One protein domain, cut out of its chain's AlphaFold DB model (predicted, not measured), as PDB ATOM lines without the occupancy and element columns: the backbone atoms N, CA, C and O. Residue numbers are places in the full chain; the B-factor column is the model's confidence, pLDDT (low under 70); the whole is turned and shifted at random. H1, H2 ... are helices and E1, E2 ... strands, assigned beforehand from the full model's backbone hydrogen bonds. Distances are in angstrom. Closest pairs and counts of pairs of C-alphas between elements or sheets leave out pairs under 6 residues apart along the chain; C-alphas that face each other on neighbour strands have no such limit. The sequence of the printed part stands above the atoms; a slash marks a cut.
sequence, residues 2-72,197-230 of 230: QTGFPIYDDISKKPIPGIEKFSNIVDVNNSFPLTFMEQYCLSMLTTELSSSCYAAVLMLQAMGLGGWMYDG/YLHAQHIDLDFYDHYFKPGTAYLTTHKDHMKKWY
ATOM      1  N   GLN A   2     -24.874 -21.468 -11.625       73.94
ATOM      2  CA  GLN A   2     -25.466 -20.959 -10.366       73.94
ATOM      3  C   GLN A   2     -26.966 -21.262 -10.246       73.94
ATOM      4  O   GLN A   2     -27.498 -21.298  -9.144       73.94
ATOM      5  N   THR A   3     -27.629 -21.507 -11.376       78.62
ATOM      6  CA  THR A   3     -29.032 -21.915 -11.448       78.62
ATOM      7  C   THR A   3     -29.253 -23.380 -11.066       78.62
ATOM      8  O   THR A   3     -30.395 -23.783 -10.910       78.62
ATOM      9  N   GLY A   4     -28.186 -24.177 -10.932       88.00
ATOM     10  CA  GLY A   4     -28.272 -25.609 -10.643       88.00
ATOM     11  C   GLY A   4     -28.590 -26.486 -11.857       88.00
ATOM     12  O   GLY A   4     -28.592 -27.696 -11.718       88.00
ATOM     13  N   PHE A   5     -28.793 -25.923 -13.049       93.62
ATOM     14  CA  PHE A   5     -29.143 -26.688 -14.254       93.62
ATOM     15  C   PHE A   5     -27.969 -26.731 -15.244       93.62
ATOM     16  O   PHE A   5     -27.463 -25.662 -15.619       93.62
ATOM     17  N   PRO A   6     -27.485 -27.915 -15.660       96.25
ATOM     18  CA  PRO A   6     -26.425 -28.019 -16.650       96.25
ATOM     19  C   PRO A   6     -26.937 -27.724 -18.063       96.25
ATOM     20  O   PRO A   6     -28.141 -27.700 -18.327       96.25
ATOM     21  N   ILE A   7     -26.000 -27.510 -18.980       97.25
ATOM     22  CA  ILE A   7     -26.290 -27.336 -20.401       97.25
ATOM     23  C   ILE A   7     -26.509 -28.708 -21.050       97.25
ATOM     24  O   ILE A   7     -25.743 -29.649 -20.830       97.25
ATOM     25  N   TYR A   8     -27.539 -28.798 -21.885       97.75
ATOM     26  CA  TYR A   8     -27.767 -29.889 -22.823       97.75
ATOM     27  C   TYR A   8     -27.461 -29.412 -24.235       97.75
ATOM     28  O   TYR A   8     -27.972 -28.384 -24.672       97.75
ATOM     29  N   ASP A   9     -26.631 -30.161 -24.953       98.31
ATOM     30  CA  ASP A   9     -26.314 -29.848 -26.336       98.31
ATOM     31  C   ASP A   9     -27.460 -30.318 -27.238       98.31
ATOM     32  O   ASP A   9     -27.513 -31.473 -27.667       98.31
ATOM     33  N   ASP A  10     -28.398 -29.416 -27.508       98.25
ATOM     34  CA  ASP A  10     -29.573 -29.660 -28.341       98.25
ATOM     35  C   ASP A  10     -29.266 -29.678 -29.846       98.25
ATOM     36  O   ASP A  10     -30.041 -30.243 -30.619       98.25
ATOM     37  N   ILE A  11     -28.104 -29.163 -30.258       97.56
ATOM     38  CA  ILE A  11     -27.613 -29.246 -31.640       97.56
ATOM     39  C   ILE A  11     -27.141 -30.678 -31.922       97.56
ATOM     40  O   ILE A  11     -27.568 -31.301 -32.896       97.56
ATOM     41  N   SER A  12     -26.308 -31.228 -31.032       97.25
ATOM     42  CA  SER A  12     -25.800 -32.607 -31.114       97.25
ATOM     43  C   SER A  12     -26.721 -33.645 -30.457       97.25
ATOM     44  O   SER A  12     -26.424 -34.841 -30.496       97.25
ATOM     45  N   LYS A  13     -27.830 -33.204 -29.851       97.50
ATOM     46  CA  LYS A  13     -28.845 -34.016 -29.154       97.50
ATOM     47  C   LYS A  13     -28.269 -34.939 -28.078       97.50
ATOM     48  O   LYS A  13     -28.653 -36.109 -27.978       97.50
ATOM     49  N   LYS A  14     -27.350 -34.431 -27.257       96.69
ATOM     50  CA  LYS A  14     -26.723 -35.212 -26.181       96.69
ATOM     51  C   LYS A  14     -26.422 -34.363 -24.941       96.69
ATOM     52  O   LYS A  14     -26.165 -33.166 -25.064       96.69
ATOM     53  N   PRO A  15     -26.418 -34.964 -23.738       96.75
ATOM     54  CA  PRO A  15     -25.873 -34.294 -22.565       96.75
ATOM     55  C   PRO A  15     -24.369 -34.060 -22.741       96.75
ATOM     56  O   PRO A  15     -23.695 -34.785 -23.480       96.75
ATOM     57  N   ILE A  16     -23.835 -33.067 -22.029       97.44
ATOM     58  CA  ILE A  16     -22.391 -32.829 -21.984       97.44
ATOM     59  C   ILE A  16     -21.713 -34.023 -21.288       97.44
ATOM     60  O   ILE A  16     -22.022 -34.290 -20.125       97.44
ATOM     61  N   PRO A  17     -20.791 -34.745 -21.953       97.88
ATOM     62  CA  PRO A  17     -20.115 -35.888 -21.344       97.88
ATOM     63  C   PRO A  17     -19.340 -35.497 -20.079       97.88
ATOM     64  O   PRO A  17     -18.588 -34.523 -20.090       97.88
ATOM     65  N   GLY A  18     -19.484 -36.272 -19.001       97.44
ATOM     66  CA  GLY A  18     -18.791 -36.033 -17.734       97.44
ATOM     67  C   GLY A  18     -19.570 -35.172 -16.738       97.44
ATOM     68  O   GLY A  18     -19.120 -35.028 -15.600       97.44
ATOM     69  N   ILE A  19     -20.714 -34.599 -17.131       97.31
ATOM     70  CA  ILE A  19     -21.515 -33.727 -16.261       97.31
ATOM     71  C   ILE A  19     -22.083 -34.468 -15.043       97.31
ATOM     72  O   ILE A  19     -22.278 -33.866 -13.989       97.31
ATOM     73  N   GLU A  20     -22.277 -35.784 -15.151       96.56
ATOM     74  CA  GLU A  20     -22.781 -36.668 -14.097       96.56
ATOM     75  C   GLU A  20     -21.922 -36.666 -12.823       96.56
ATOM     76  O   GLU A  20     -22.442 -36.878 -11.723       96.56
ATOM     77  N   LYS A  21     -20.628 -36.343 -12.956       97.25
ATOM     78  CA  LYS A  21     -19.688 -36.199 -11.831       97.25
ATOM     79  C   LYS A  21     -20.076 -35.075 -10.871       97.25
ATOM     80  O   LYS A  21     -19.674 -35.116  -9.717       97.25
ATOM     81  N   PHE A  22     -20.861 -34.108 -11.342       97.06
ATOM     82  CA  PHE A  22     -21.273 -32.919 -10.596       97.06
ATOM     83  C   PHE A  22     -22.741 -32.980 -10.143       97.06
ATOM     84  O   PHE A  22     -23.338 -31.954  -9.823       97.06
ATOM     85  N   SER A  23     -23.347 -34.171 -10.119       95.62
ATOM     86  CA  SER A  23     -24.760 -34.383  -9.749       95.62
ATOM     87  C   SER A  23     -25.131 -33.927  -8.328       95.62
ATOM     88  O   SER A  23     -26.305 -33.746  -8.019       95.62
ATOM     89  N   ASN A  24     -24.145 -33.701  -7.461       95.62
ATOM     90  CA  ASN A  24     -24.312 -33.104  -6.137       95.62
ATOM     91  C   ASN A  24     -24.518 -31.576  -6.164       95.62
ATOM     92  O   ASN A  24     -25.022 -31.022  -5.186       95.62
ATOM     93  N   ILE A  25     -24.126 -30.891  -7.246       95.12
ATOM     94  CA  ILE A  25     -24.234 -29.428  -7.392       95.12
ATOM     95  C   ILE A  25     -25.073 -28.983  -8.597       95.12
ATOM     96  O   ILE A  25     -25.414 -27.801  -8.690       95.12
ATOM     97  N   VAL A  26     -25.405 -29.894  -9.516       95.31
ATOM     98  CA  VAL A  26     -26.319 -29.641 -10.636       95.31
ATOM     99  C   VAL A  26     -27.333 -30.771 -10.810       95.31
ATOM    100  O   VAL A  26     -27.017 -31.944 -10.626       95.31
ATOM    101  N   ASP A  27     -28.547 -30.421 -11.221       94.69
ATOM    102  CA  ASP A  27     -29.598 -31.367 -11.571       94.69
ATOM    103  C   ASP A  27     -29.379 -31.898 -12.990       94.69
ATOM    104  O   ASP A  27     -29.789 -31.305 -13.984       94.69
ATOM    105  N   VAL A  28     -28.708 -33.040 -13.091       93.38
ATOM    106  CA  VAL A  28     -28.382 -33.677 -14.376       93.38
ATOM    107  C   VAL A  28     -29.607 -34.174 -15.147       93.38
ATOM    108  O   VAL A  28     -29.489 -34.461 -16.338       93.38
ATOM    109  N   ASN A  29     -30.777 -34.250 -14.505       92.12
ATOM    110  CA  ASN A  29     -32.025 -34.658 -15.146       92.12
ATOM    111  C   ASN A  29     -32.809 -33.467 -15.714       92.12
ATOM    112  O   ASN A  29     -33.668 -33.663 -16.572       92.12
ATOM    113  N   ASN A  30     -32.502 -32.244 -15.275       93.44
ATOM    114  CA  ASN A  30     -33.141 -31.017 -15.735       93.44
ATOM    115  C   ASN A  30     -32.084 -30.082 -16.324       93.44
ATOM    116  O   ASN A  30     -31.349 -29.412 -15.612       93.44
ATOM    117  N   SER A  31     -31.997 -30.030 -17.648       94.62
ATOM    118  CA  SER A  31     -30.964 -29.267 -18.354       94.62
ATOM    119  C   SER A  31     -31.565 -28.180 -19.236       94.62
ATOM    120  O   SER A  31     -32.695 -28.299 -19.711       94.62
ATOM    121  N   PHE A  32     -30.802 -27.109 -19.459       95.38
ATOM    122  CA  PHE A  32     -31.176 -26.073 -20.418       95.38
ATOM    123  C   PHE A  32     -30.541 -26.340 -21.783       95.38
ATOM    124  O   PHE A  32     -29.345 -26.638 -21.831       95.38
ATOM    125  N   PRO A  33     -31.285 -26.177 -22.893       97.56
ATOM    126  CA  PRO A  33     -30.706 -26.254 -24.230       97.56
ATOM    127  C   PRO A  33     -29.587 -25.222 -24.416       97.56
ATOM    128  O   PRO A  33     -29.732 -24.061 -24.015       97.56
ATOM    129  N   LEU A  34     -28.487 -25.633 -25.042       97.94
ATOM    130  CA  LEU A  34     -27.351 -24.783 -25.393       97.94
ATOM    131  C   LEU A  34     -27.802 -23.574 -26.218       97.94
ATOM    132  O   LEU A  34     -27.460 -22.441 -25.875       97.94
ATOM    133  N   THR A  35     -28.608 -23.799 -27.258       97.81
ATOM    134  CA  THR A  35     -29.070 -22.717 -28.140       97.81
ATOM    135  C   THR A  35     -29.922 -21.691 -27.388       97.81
ATOM    136  O   THR A  35     -29.753 -20.485 -27.571       97.81
ATOM    137  N   PHE A  36     -30.787 -22.156 -26.481       96.88
ATOM    138  CA  PHE A  36     -31.599 -21.300 -25.618       96.88
ATOM    139  C   PHE A  36     -30.733 -20.467 -24.672       96.88
ATOM    140  O   PHE A  36     -30.928 -19.256 -24.571       96.88
ATOM    141  N   MET A  37     -29.768 -21.093 -23.992       95.56
ATOM    142  CA  MET A  37     -28.880 -20.401 -23.053       95.56
ATOM    143  C   MET A  37     -28.100 -19.284 -23.740       95.56
ATOM    144  O   MET A  37     -28.046 -18.169 -23.227       95.56
ATOM    145  N   GLU A  38     -27.530 -19.552 -24.911       96.69
ATOM    146  CA  GLU A  38     -26.766 -18.543 -25.643       96.69
ATOM    147  C   GLU A  38     -27.652 -17.431 -26.206       96.69
ATOM    148  O   GLU A  38     -27.294 -16.258 -26.090       96.69
ATOM    149  N   GLN A  39     -28.836 -17.758 -26.731       97.25
ATOM    150  CA  GLN A  39     -29.812 -16.751 -27.154       97.25
ATOM    151  C   GLN A  39     -30.245 -15.860 -25.981       97.25
ATOM    152  O   GLN A  39     -30.323 -14.638 -26.121       97.25
ATOM    153  N   TYR A  40     -30.504 -16.455 -24.815       95.75
ATOM    154  CA  TYR A  40     -30.887 -15.726 -23.612       95.75
ATOM    155  C   TYR A  40     -29.754 -14.816 -23.121       95.75
ATOM    156  O   TYR A  40     -29.986 -13.639 -22.839       95.75
ATOM    157  N   CYS A  41     -28.514 -15.316 -23.094       94.06
ATOM    158  CA  CYS A  41     -27.335 -14.509 -22.782       94.06
ATOM    159  C   CYS A  41     -27.172 -13.337 -23.755       94.06
ATOM    160  O   CYS A  41     -26.928 -12.217 -23.309       94.06
ATOM    161  N   LEU A  42     -27.346 -13.560 -25.058       95.81
ATOM    162  CA  LEU A  42     -27.248 -12.492 -26.050       95.81
ATOM    163  C   LEU A  42     -28.328 -11.420 -25.846       95.81
ATOM    164  O   LEU A  42     -28.021 -10.233 -25.877       95.81
ATOM    165  N   SER A  43     -29.569 -11.826 -25.565       96.25
ATOM    166  CA  SER A  43     -30.675 -10.904 -25.265       96.25
ATOM    167  C   SER A  43     -30.385 -10.024 -24.043       96.25
ATOM    168  O   SER A  43     -30.582  -8.805 -24.074       96.25
ATOM    169  N   MET A  44     -29.840 -10.623 -22.979       94.94
ATOM    170  CA  MET A  44     -29.404  -9.899 -21.782       94.94
ATOM    171  C   MET A  44     -28.299  -8.883 -22.108       94.94
ATOM    172  O   MET A  44     -28.397  -7.727 -21.699       94.94
ATOM    173  N   LEU A  45     -27.289  -9.284 -22.891       93.81
ATOM    174  CA  LEU A  45     -26.193  -8.403 -23.313       93.81
ATOM    175  C   LEU A  45     -26.694  -7.221 -24.153       93.81
ATOM    176  O   LEU A  45     -26.329  -6.077 -23.884       93.81
ATOM    177  N   THR A  46     -27.565  -7.462 -25.136       95.06
ATOM    178  CA  THR A  46     -28.142  -6.387 -25.960       95.06
ATOM    179  C   THR A  46     -28.995  -5.434 -25.126       95.06
ATOM    180  O   THR A  46     -28.964  -4.221 -25.353       95.06
ATOM    181  N   THR A  47     -29.719  -5.952 -24.129       96.25
ATOM    182  CA  THR A  47     -30.499  -5.129 -23.196       96.25
ATOM    183  C   THR A  47     -29.585  -4.208 -22.386       96.25
ATOM    184  O   THR A  47     -29.850  -3.008 -22.291       96.25
ATOM    185  N   GLU A  48     -28.484  -4.731 -21.844       94.81
ATOM    186  CA  GLU A  48     -27.490  -3.948 -21.097       94.81
ATOM    187  C   GLU A  48     -26.819  -2.875 -21.974       94.81
ATOM    188  O   GLU A  48     -26.757  -1.705 -21.578       94.81
ATOM    189  N   LEU A  49     -26.383  -3.237 -23.187       93.88
ATOM    190  CA  LEU A  49     -25.775  -2.309 -24.149       93.88
ATOM    191  C   LEU A  49     -26.729  -1.170 -24.526       93.88
ATOM    192  O   LEU A  49     -26.351   0.002 -24.475       93.88
ATOM    193  N   SER A  50     -27.979  -1.503 -24.853       95.31
ATOM    194  CA  SER A  50     -28.991  -0.518 -25.250       95.31
ATOM    195  C   SER A  50     -29.361   0.405 -24.092       95.31
ATOM    196  O   SER A  50     -29.484   1.613 -24.274       95.31
ATOM    197  N   SER A  51     -29.469  -0.141 -22.879       96.50
ATOM    198  CA  SER A  51     -29.756   0.645 -21.673       96.50
ATOM    199  C   SER A  51     -28.615   1.614 -21.354       96.50
ATOM    200  O   SER A  51     -28.860   2.769 -21.000       96.50
ATOM    201  N   SER A  52     -27.367   1.171 -21.537       95.31
ATOM    202  CA  SER A  52     -26.172   2.002 -21.358       95.31
ATOM    203  C   SER A  52     -26.115   3.135 -22.384       95.31
ATOM    204  O   SER A  52     -25.895   4.288 -22.013       95.31
ATOM    205  N   CYS A  53     -26.374   2.838 -23.662       96.00
ATOM    206  CA  CYS A  53     -26.422   3.857 -24.713       96.00
ATOM    207  C   CYS A  53     -27.561   4.854 -24.479       96.00
ATOM    208  O   CYS A  53     -27.351   6.058 -24.608       96.00
ATOM    209  N   TYR A  54     -28.738   4.384 -24.058       95.88
ATOM    210  CA  TYR A  54     -29.861   5.253 -23.713       95.88
ATOM    211  C   TYR A  54     -29.515   6.211 -22.565       95.88
ATOM    212  O   TYR A  54     -29.703   7.423 -22.688       95.88
ATOM    213  N   ALA A  55     -28.944   5.696 -21.471       96.94
ATOM    214  CA  ALA A  55     -28.489   6.528 -20.357       96.94
ATOM    215  C   ALA A  55     -27.433   7.552 -20.805       96.94
ATOM    216  O   ALA A  55     -27.464   8.709 -20.384       96.94
ATOM    217  N   ALA A  56     -26.530   7.156 -21.700       96.88
ATOM    218  CA  ALA A  56     -25.524   8.054 -22.235       96.88
ATOM    219  C   ALA A  56     -26.124   9.147 -23.137       96.88
ATOM    220  O   ALA A  56     -25.725  10.299 -23.002       96.88
ATOM    221  N   VAL A  57     -27.134   8.854 -23.969       96.00
ATOM    222  CA  VAL A  57     -27.873   9.883 -24.733       96.00
ATOM    223  C   VAL A  57     -28.502  10.923 -23.802       96.00
ATOM    224  O   VAL A  57     -28.416  12.120 -24.081       96.00
ATOM    225  N   LEU A  58     -29.076  10.502 -22.670       95.38
ATOM    226  CA  LEU A  58     -29.600  11.440 -21.668       95.38
ATOM    227  C   LEU A  58     -28.492  12.341 -21.101       95.38
ATOM    228  O   LEU A  58     -28.700  13.544 -20.936       95.38
ATOM    229  N   MET A  59     -27.300  11.787 -20.846       96.31
ATOM    230  CA  MET A  59     -26.148  12.589 -20.423       96.31
ATOM    231  C   MET A  59     -25.702  13.577 -21.503       96.31
ATOM    232  O   MET A  59     -25.439  14.734 -21.177       96.31
ATOM    233  N   LEU A  60     -25.670  13.173 -22.778       96.62
ATOM    234  CA  LEU A  60     -25.337  14.077 -23.884       96.62
ATOM    235  C   LEU A  60     -26.285  15.282 -23.911       96.62
ATOM    236  O   LEU A  60     -25.819  16.421 -23.903       96.62
ATOM    237  N   GLN A  61     -27.597  15.055 -23.805       93.31
ATOM    238  CA  GLN A  61     -28.586  16.138 -23.763       93.31
ATOM    239  C   GLN A  61     -28.392  17.081 -22.567       93.31
ATOM    240  O   GLN A  61     -28.504  18.304 -22.719       93.31
ATOM    241  N   ALA A  62     -28.077  16.531 -21.388       94.69
ATOM    242  CA  ALA A  62     -27.797  17.313 -20.184       94.69
ATOM    243  C   ALA A  62     -26.522  18.158 -20.329       94.69
ATOM    244  O   ALA A  62     -26.477  19.306 -19.882       94.69
ATOM    245  N   MET A  63     -25.502  17.616 -20.996       96.56
ATOM    246  CA  MET A  63     -24.268  18.331 -21.302       96.56
ATOM    247  C   MET A  63     -24.438  19.337 -22.446       96.56
ATOM    248  O   MET A  63     -23.611  20.234 -22.565       96.56
ATOM    249  N   GLY A  64     -25.488  19.245 -23.264       96.44
ATOM    250  CA  GLY A  64     -25.644  20.068 -24.469       96.44
ATOM    251  C   GLY A  64     -24.903  19.522 -25.691       96.44
ATOM    252  O   GLY A  64     -24.604  20.264 -26.620       96.44
ATOM    253  N   LEU A  65     -24.590  18.231 -25.695       97.00
ATOM    254  CA  LEU A  65     -24.074  17.522 -26.857       97.00
ATOM    255  C   LEU A  65     -25.232  16.908 -27.641       97.00
ATOM    256  O   LEU A  65     -26.196  16.403 -27.062       97.00
ATOM    257  N   GLY A  66     -25.112  16.917 -28.965       94.69
ATOM    258  CA  GLY A  66     -25.948  16.073 -29.805       94.69
ATOM    259  C   GLY A  66     -25.462  14.633 -29.753       94.69
ATOM    260  O   GLY A  66     -24.316  14.347 -29.395       94.69
ATOM    261  N   GLY A  67     -26.325  13.714 -30.154       91.44
ATOM    262  CA  GLY A  67     -25.943  12.322 -30.251       91.44
ATOM    263  C   GLY A  67     -27.062  11.431 -30.734       91.44
ATOM    264  O   GLY A  67     -28.238  11.797 -30.693       91.44
ATOM    265  N   TRP A  68     -26.671  10.252 -31.198       91.25
ATOM    266  CA  TRP A  68     -27.593   9.237 -31.673       91.25
ATOM    267  C   TRP A  68     -27.182   7.877 -31.127       91.25
ATOM    268  O   TRP A  68     -26.009   7.505 -31.167       91.25
ATOM    269  N   MET A  69     -28.168   7.156 -30.604       93.81
ATOM    270  CA  MET A  69     -28.060   5.731 -30.349       93.81
ATOM    271  C   MET A  69     -28.459   4.996 -31.633       93.81
ATOM    272  O   MET A  69     -29.585   5.164 -32.102       93.81
ATOM    273  N   TYR A  70     -27.533   4.237 -32.209       92.06
ATOM    274  CA  TYR A  70     -27.659   3.655 -33.548       92.06
ATOM    275  C   TYR A  70     -27.142   2.220 -33.565       92.06
ATOM    276  O   TYR A  70     -26.203   1.926 -32.839       92.06
ATOM    277  N   ASP A  71     -27.710   1.352 -34.398       92.06
ATOM    278  CA  ASP A  71     -27.334  -0.064 -34.545       92.06
ATOM    279  C   ASP A  71     -26.943  -0.452 -35.985       92.06
ATOM    280  O   ASP A  71     -26.445  -1.547 -36.239       92.06
ATOM    281  N   GLY A  72     -27.107   0.448 -36.959       90.38
ATOM    282  CA  GLY A  72     -26.920   0.125 -38.378       90.38
ATOM    283  C   GLY A  72     -25.468   0.096 -38.869       90.38
ATOM    284  O   GLY A  72     -25.239   0.009 -40.076       90.38
ATOM    285  N   TYR A 197     -24.526   1.348 -30.687       94.19
ATOM    286  CA  TYR A 197     -23.499   2.385 -30.631       94.19
ATOM    287  C   TYR A 197     -24.060   3.677 -30.039       94.19
ATOM    288  O   TYR A 197     -25.231   4.012 -30.230       94.19
ATOM    289  N   LEU A 198     -23.188   4.451 -29.395       95.56
ATOM    290  CA  LEU A 198     -23.447   5.837 -29.030       95.56
ATOM    291  C   LEU A 198     -22.543   6.751 -29.855       95.56
ATOM    292  O   LEU A 198     -21.320   6.689 -29.736       95.56
ATOM    293  N   HIS A 199     -23.145   7.643 -30.632       94.12
ATOM    294  CA  HIS A 199     -22.446   8.771 -31.231       94.12
ATOM    295  C   HIS A 199     -22.686  10.027 -30.389       94.12
ATOM    296  O   HIS A 199     -23.829  10.322 -30.042       94.12
ATOM    297  N   ALA A 200     -21.618  10.765 -30.086       95.88
ATOM    298  CA  ALA A 200     -21.656  12.064 -29.429       95.88
ATOM    299  C   ALA A 200     -20.989  13.107 -30.330       95.88
ATOM    300  O   ALA A 200     -19.913  12.849 -30.864       95.88
ATOM    301  N   GLN A 201     -21.609  14.275 -30.477       94.88
ATOM    302  CA  GLN A 201     -21.087  15.342 -31.327       94.88
ATOM    303  C   GLN A 201     -21.465  16.732 -30.812       94.88
ATOM    304  O   GLN A 201     -22.512  16.928 -30.186       94.88
ATOM    305  N   HIS A 202     -20.645  17.722 -31.153       95.56
ATOM    306  CA  HIS A 202     -21.089  19.113 -31.179       95.56
ATOM    307  C   HIS A 202     -22.009  19.304 -32.376       95.56
ATOM    308  O   HIS A 202     -21.658  18.943 -33.496       95.56
ATOM    309  N   ILE A 203     -23.204  19.835 -32.134       93.44
ATOM    310  CA  ILE A 203     -24.125  20.143 -33.223       93.44
ATOM    311  C   ILE A 203     -23.753  21.482 -33.863       93.44
ATOM    312  O   ILE A 203     -23.368  22.420 -33.166       93.44
ATOM    313  N   ASP A 204     -23.894  21.565 -35.182       94.62
ATOM    314  CA  ASP A 204     -23.690  22.798 -35.941       94.62
ATOM    315  C   ASP A 204     -24.897  23.726 -35.756       94.62
ATOM    316  O   ASP A 204     -25.914  23.593 -36.439       94.62
ATOM    317  N   LEU A 205     -24.806  24.637 -34.785       95.12
ATOM    318  CA  LEU A 205     -25.890  25.570 -34.473       95.12
ATOM    319  C   LEU A 205     -26.225  26.485 -35.657       95.12
ATOM    320  O   LEU A 205     -27.403  26.784 -35.847       95.12
ATOM    321  N   ASP A 206     -25.240  26.861 -36.480       95.94
ATOM    322  CA  ASP A 206     -25.441  27.760 -37.622       95.94
ATOM    323  C   ASP A 206     -26.295  27.089 -38.705       95.94
ATOM    324  O   ASP A 206     -27.205  27.716 -39.258       95.94
ATOM    325  N   PHE A 207     -26.076  25.792 -38.960       96.38
ATOM    326  CA  PHE A 207     -26.947  25.002 -39.836       96.38
ATOM    327  C   PHE A 207     -28.403  25.046 -39.351       96.38
ATOM    328  O   PHE A 207     -29.324  25.323 -40.127       96.38
ATOM    329  N   TYR A 208     -28.637  24.802 -38.061       95.69
ATOM    330  CA  TYR A 208     -29.996  24.785 -37.524       95.69
ATOM    331  C   TYR A 208     -30.641  26.176 -37.506       95.69
ATOM    332  O   TYR A 208     -31.811  26.294 -37.866       95.69
ATOM    333  N   ASP A 209     -29.897  27.221 -37.148       95.94
ATOM    334  CA  ASP A 209     -30.390  28.603 -37.115       95.94
ATOM    335  C   ASP A 209     -30.727  29.139 -38.511       95.94
ATOM    336  O   ASP A 209     -31.631  29.966 -38.655       95.94
ATOM    337  N   HIS A 210     -30.044  28.648 -39.550       97.19
ATOM    338  CA  HIS A 210     -30.329  29.011 -40.935       97.19
ATOM    339  C   HIS A 210     -31.587  28.321 -41.490       97.19
ATOM    340  O   HIS A 210     -32.399  28.967 -42.154       97.19
ATOM    341  N   TYR A 211     -31.753  27.015 -41.248       97.81
ATOM    342  CA  TYR A 211     -32.801  26.215 -41.905       97.81
ATOM    343  C   TYR A 211     -34.072  26.003 -41.071       97.81
ATOM    344  O   TYR A 211     -35.118  25.669 -41.634       97.81
ATOM    345  N   PHE A 212     -34.023  26.175 -39.748       97.19
ATOM    346  CA  PHE A 212     -35.145  25.888 -38.851       97.19
ATOM    347  C   PHE A 212     -35.675  27.150 -38.174       97.19
ATOM    348  O   PHE A 212     -35.037  28.197 -38.126       97.19
ATOM    349  N   LYS A 213     -36.891  27.055 -37.626       96.06
ATOM    350  CA  LYS A 213     -37.463  28.161 -36.857       96.06
ATOM    351  C   LYS A 213     -36.641  28.382 -35.575       96.06
ATOM    352  O   LYS A 213     -36.248  27.404 -34.930       96.06
ATOM    353  N   PRO A 214     -36.441  29.643 -35.151       92.94
ATOM    354  CA  PRO A 214     -35.739  29.936 -33.909       92.94
ATOM    355  C   PRO A 214     -36.331  29.171 -32.718       92.94
ATOM    356  O   PRO A 214     -37.540  29.203 -32.485       92.94
ATOM    357  N   GLY A 215     -35.468  28.481 -31.969       87.75
ATOM    358  CA  GLY A 215     -35.841  27.751 -30.753       87.75
ATOM    359  C   GLY A 215     -36.547  26.405 -30.961       87.75
ATOM    360  O   GLY A 215     -37.013  25.838 -29.977       87.75
ATOM    361  N   THR A 216     -36.644  25.875 -32.190       92.94
ATOM    362  CA  THR A 216     -37.332  24.588 -32.437       92.94
ATOM    363  C   THR A 216     -36.405  23.406 -32.709       92.94
ATOM    364  O   THR A 216     -36.837  22.266 -32.580       92.94
ATOM    365  N   ALA A 217     -35.164  23.653 -33.135       94.19
ATOM    366  CA  ALA A 217     -34.277  22.605 -33.649       94.19
ATOM    367  C   ALA A 217     -33.365  21.970 -32.592       94.19
ATOM    368  O   ALA A 217     -32.961  20.819 -32.736       94.19
ATOM    369  N   TYR A 218     -33.044  22.706 -31.531       94.00
ATOM    370  CA  TYR A 218     -32.145  22.251 -30.480       94.00
ATOM    371  C   TYR A 218     -32.509  22.893 -29.136       94.00
ATOM    372  O   TYR A 218     -33.105  23.968 -29.066       94.00
ATOM    373  N   LEU A 219     -32.146  22.219 -28.044       93.50
ATOM    374  CA  LEU A 219     -32.357  22.717 -26.680       93.50
ATOM    375  C   LEU A 219     -31.357  23.824 -26.317       93.50
ATOM    376  O   LEU A 219     -30.218  23.807 -26.781       93.50
ATOM    377  N   THR A 220     -31.727  24.700 -25.379       94.75
ATOM    378  CA  THR A 220     -30.825  25.720 -24.811       94.75
ATOM    379  C   THR A 220     -29.535  25.122 -24.239       94.75
ATOM    380  O   THR A 220     -28.495  25.770 -24.275       94.75
ATOM    381  N   THR A 221     -29.564  23.873 -23.755       95.31
ATOM    382  CA  THR A 221     -28.349  23.174 -23.308       95.31
ATOM    383  C   THR A 221     -27.315  23.059 -24.422       95.31
ATOM    384  O   THR A 221     -26.145  23.319 -24.158       95.31
ATOM    385  N   HIS A 222     -27.733  22.771 -25.659       95.94
ATOM    386  CA  HIS A 222     -26.832  22.727 -26.810       95.94
ATOM    387  C   HIS A 222     -26.269  24.103 -27.146       95.94
ATOM    388  O   HIS A 222     -25.063  24.249 -27.328       95.94
ATOM    389  N   LYS A 223     -27.132  25.126 -27.147       95.62
ATOM    390  CA  LYS A 223     -26.726  26.514 -27.400       95.62
ATOM    391  C   LYS A 223     -25.634  26.984 -26.440       95.62
ATOM    392  O   LYS A 223     -24.689  27.656 -26.838       95.62
ATOM    393  N   ASP A 224     -25.773  26.623 -25.170       96.19
ATOM    394  CA  ASP A 224     -24.877  27.068 -24.107       96.19
ATOM    395  C   ASP A 224     -23.670  26.142 -23.894       96.19
ATOM    396  O   ASP A 224     -22.851  26.434 -23.019       96.19
ATOM    397  N   HIS A 225     -23.559  25.025 -24.626       96.25
ATOM    398  CA  HIS A 225     -22.563  23.982 -24.358       96.25
ATOM    399  C   HIS A 225     -21.146  24.553 -24.304       96.25
ATOM    400  O   HIS A 225     -20.462  24.418 -23.289       96.25
ATOM    401  N   MET A 226     -20.740  25.263 -25.361       96.00
ATOM    402  CA  MET A 226     -19.390  25.818 -25.454       96.00
ATOM    403  C   MET A 226     -19.084  26.782 -24.311       96.00
ATOM    404  O   MET A 226     -17.995  26.740 -23.774       96.00
ATOM    405  N   LYS A 227     -20.060  27.585 -23.875       95.81
ATOM    406  CA  LYS A 227     -19.892  28.535 -22.766       95.81
ATOM    407  C   LYS A 227     -19.771  27.854 -21.394       95.81
ATOM    408  O   LYS A 227     -19.241  28.451 -20.462       95.81
ATOM    409  N   LYS A 228     -20.374  26.676 -21.221       95.38
ATOM    410  CA  LYS A 228     -20.442  25.981 -19.924       95.38
ATOM    411  C   LYS A 228     -19.279  25.020 -19.705       95.38
ATOM    412  O   LYS A 228     -18.912  24.800 -18.554       95.38
ATOM    413  N   TRP A 229     -18.756  24.428 -20.775       94.69
ATOM    414  CA  TRP A 229     -17.791  23.328 -20.696       94.69
ATOM    415  C   TRP A 229     -16.390  23.674 -21.212       94.69
ATOM    416  O   TRP A 229     -15.466  22.915 -20.923       94.69
ATOM    417  N   TYR A 230     -16.228  24.789 -21.932       91.62
ATOM    418  CA  TYR A 230     -14.954  25.282 -22.467       91.62
ATOM    419  C   TYR A 230     -14.747  26.751 -22.089       91.62
ATOM    420  O   TYR A 230     -13.567  27.144 -21.955       91.62
TER     421      TYR A 230
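This is residues 2 to 72 and 197 to 230 of the 230 residues of an uncharacterized protein of Nitrososphaeraceae archaeon (UniProt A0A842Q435). One long helix, H2, makes the shaft of a rod; E1, H1 and the loops round them form a small head at its first end, and the short helices H3, H4 and H5 lie at its other end. The antiparallel sheet E2 - E3 folds back beside residues 49 to 61 of H2, while residues 38 to 48 of H2 stand free. The printed part has 105 residues with five named helices and three named strands, in the order E1 H1 H2 E2 E3 H3 H4 H5, mixed in class. It is extended, with a radius of gyration of the C-alphas of 24.7 A and spans of 70 by 25 by 18 A.

Start at E1, residues 7 to 9, which pairs with no named strand; its closest C-alpha to H2, residues 34 to 63, is that of Asp 9, 5.3 A from that of Leu 34. H1, residues 19 to 22, is apart from E1 and H2. Next find E2, residues 66 to 70, and E3, residues 197 to 201, antiparallel at 164 degrees, with N 66 and O 201 within hydrogen-bond range at 2.9 A. The C-alpha of Cys 53 in H2 is 5.6 A from that of Leu 198, the closest C-alphas of H2 and E3. H3, residues 205 to 211, is apart from H2. H4, residues 220 to 223, touches H2 at residues 61 to 63 alone, Met 63 and Thr 221 having the closest C-alphas, 6.6 A apart. H5, residues 225 to 229, is close to H2 but not clearly touching, its closest C-alphas those of Met 63 and His 225, 6.6 A apart. Every O i to N i+4 pair is within hydrogen-bond range in H2, H3 and H5; H1 and H4 are too short for one.

Find C-alpha 34 at (-27.351, -24.783, -25.393); from there H2 runs 43.4 A to C-alpha 63 at (-24.268, 18.331, -21.302). E2 measures 13.1 A, E3 13.2 A and H3 10.2 A; H5 ends at C-alpha 229, (-17.791, 23.328, -20.696).

The two C-alphas farthest apart, Lys 21 and His 210, are 72.2 A apart. Residues 73 to 196 are not printed, and C-alphas 72 and 197 are 8.8 A apart across that cut. The link from H1 to H2 is long, and no printed residue is under 70 in pLDDT.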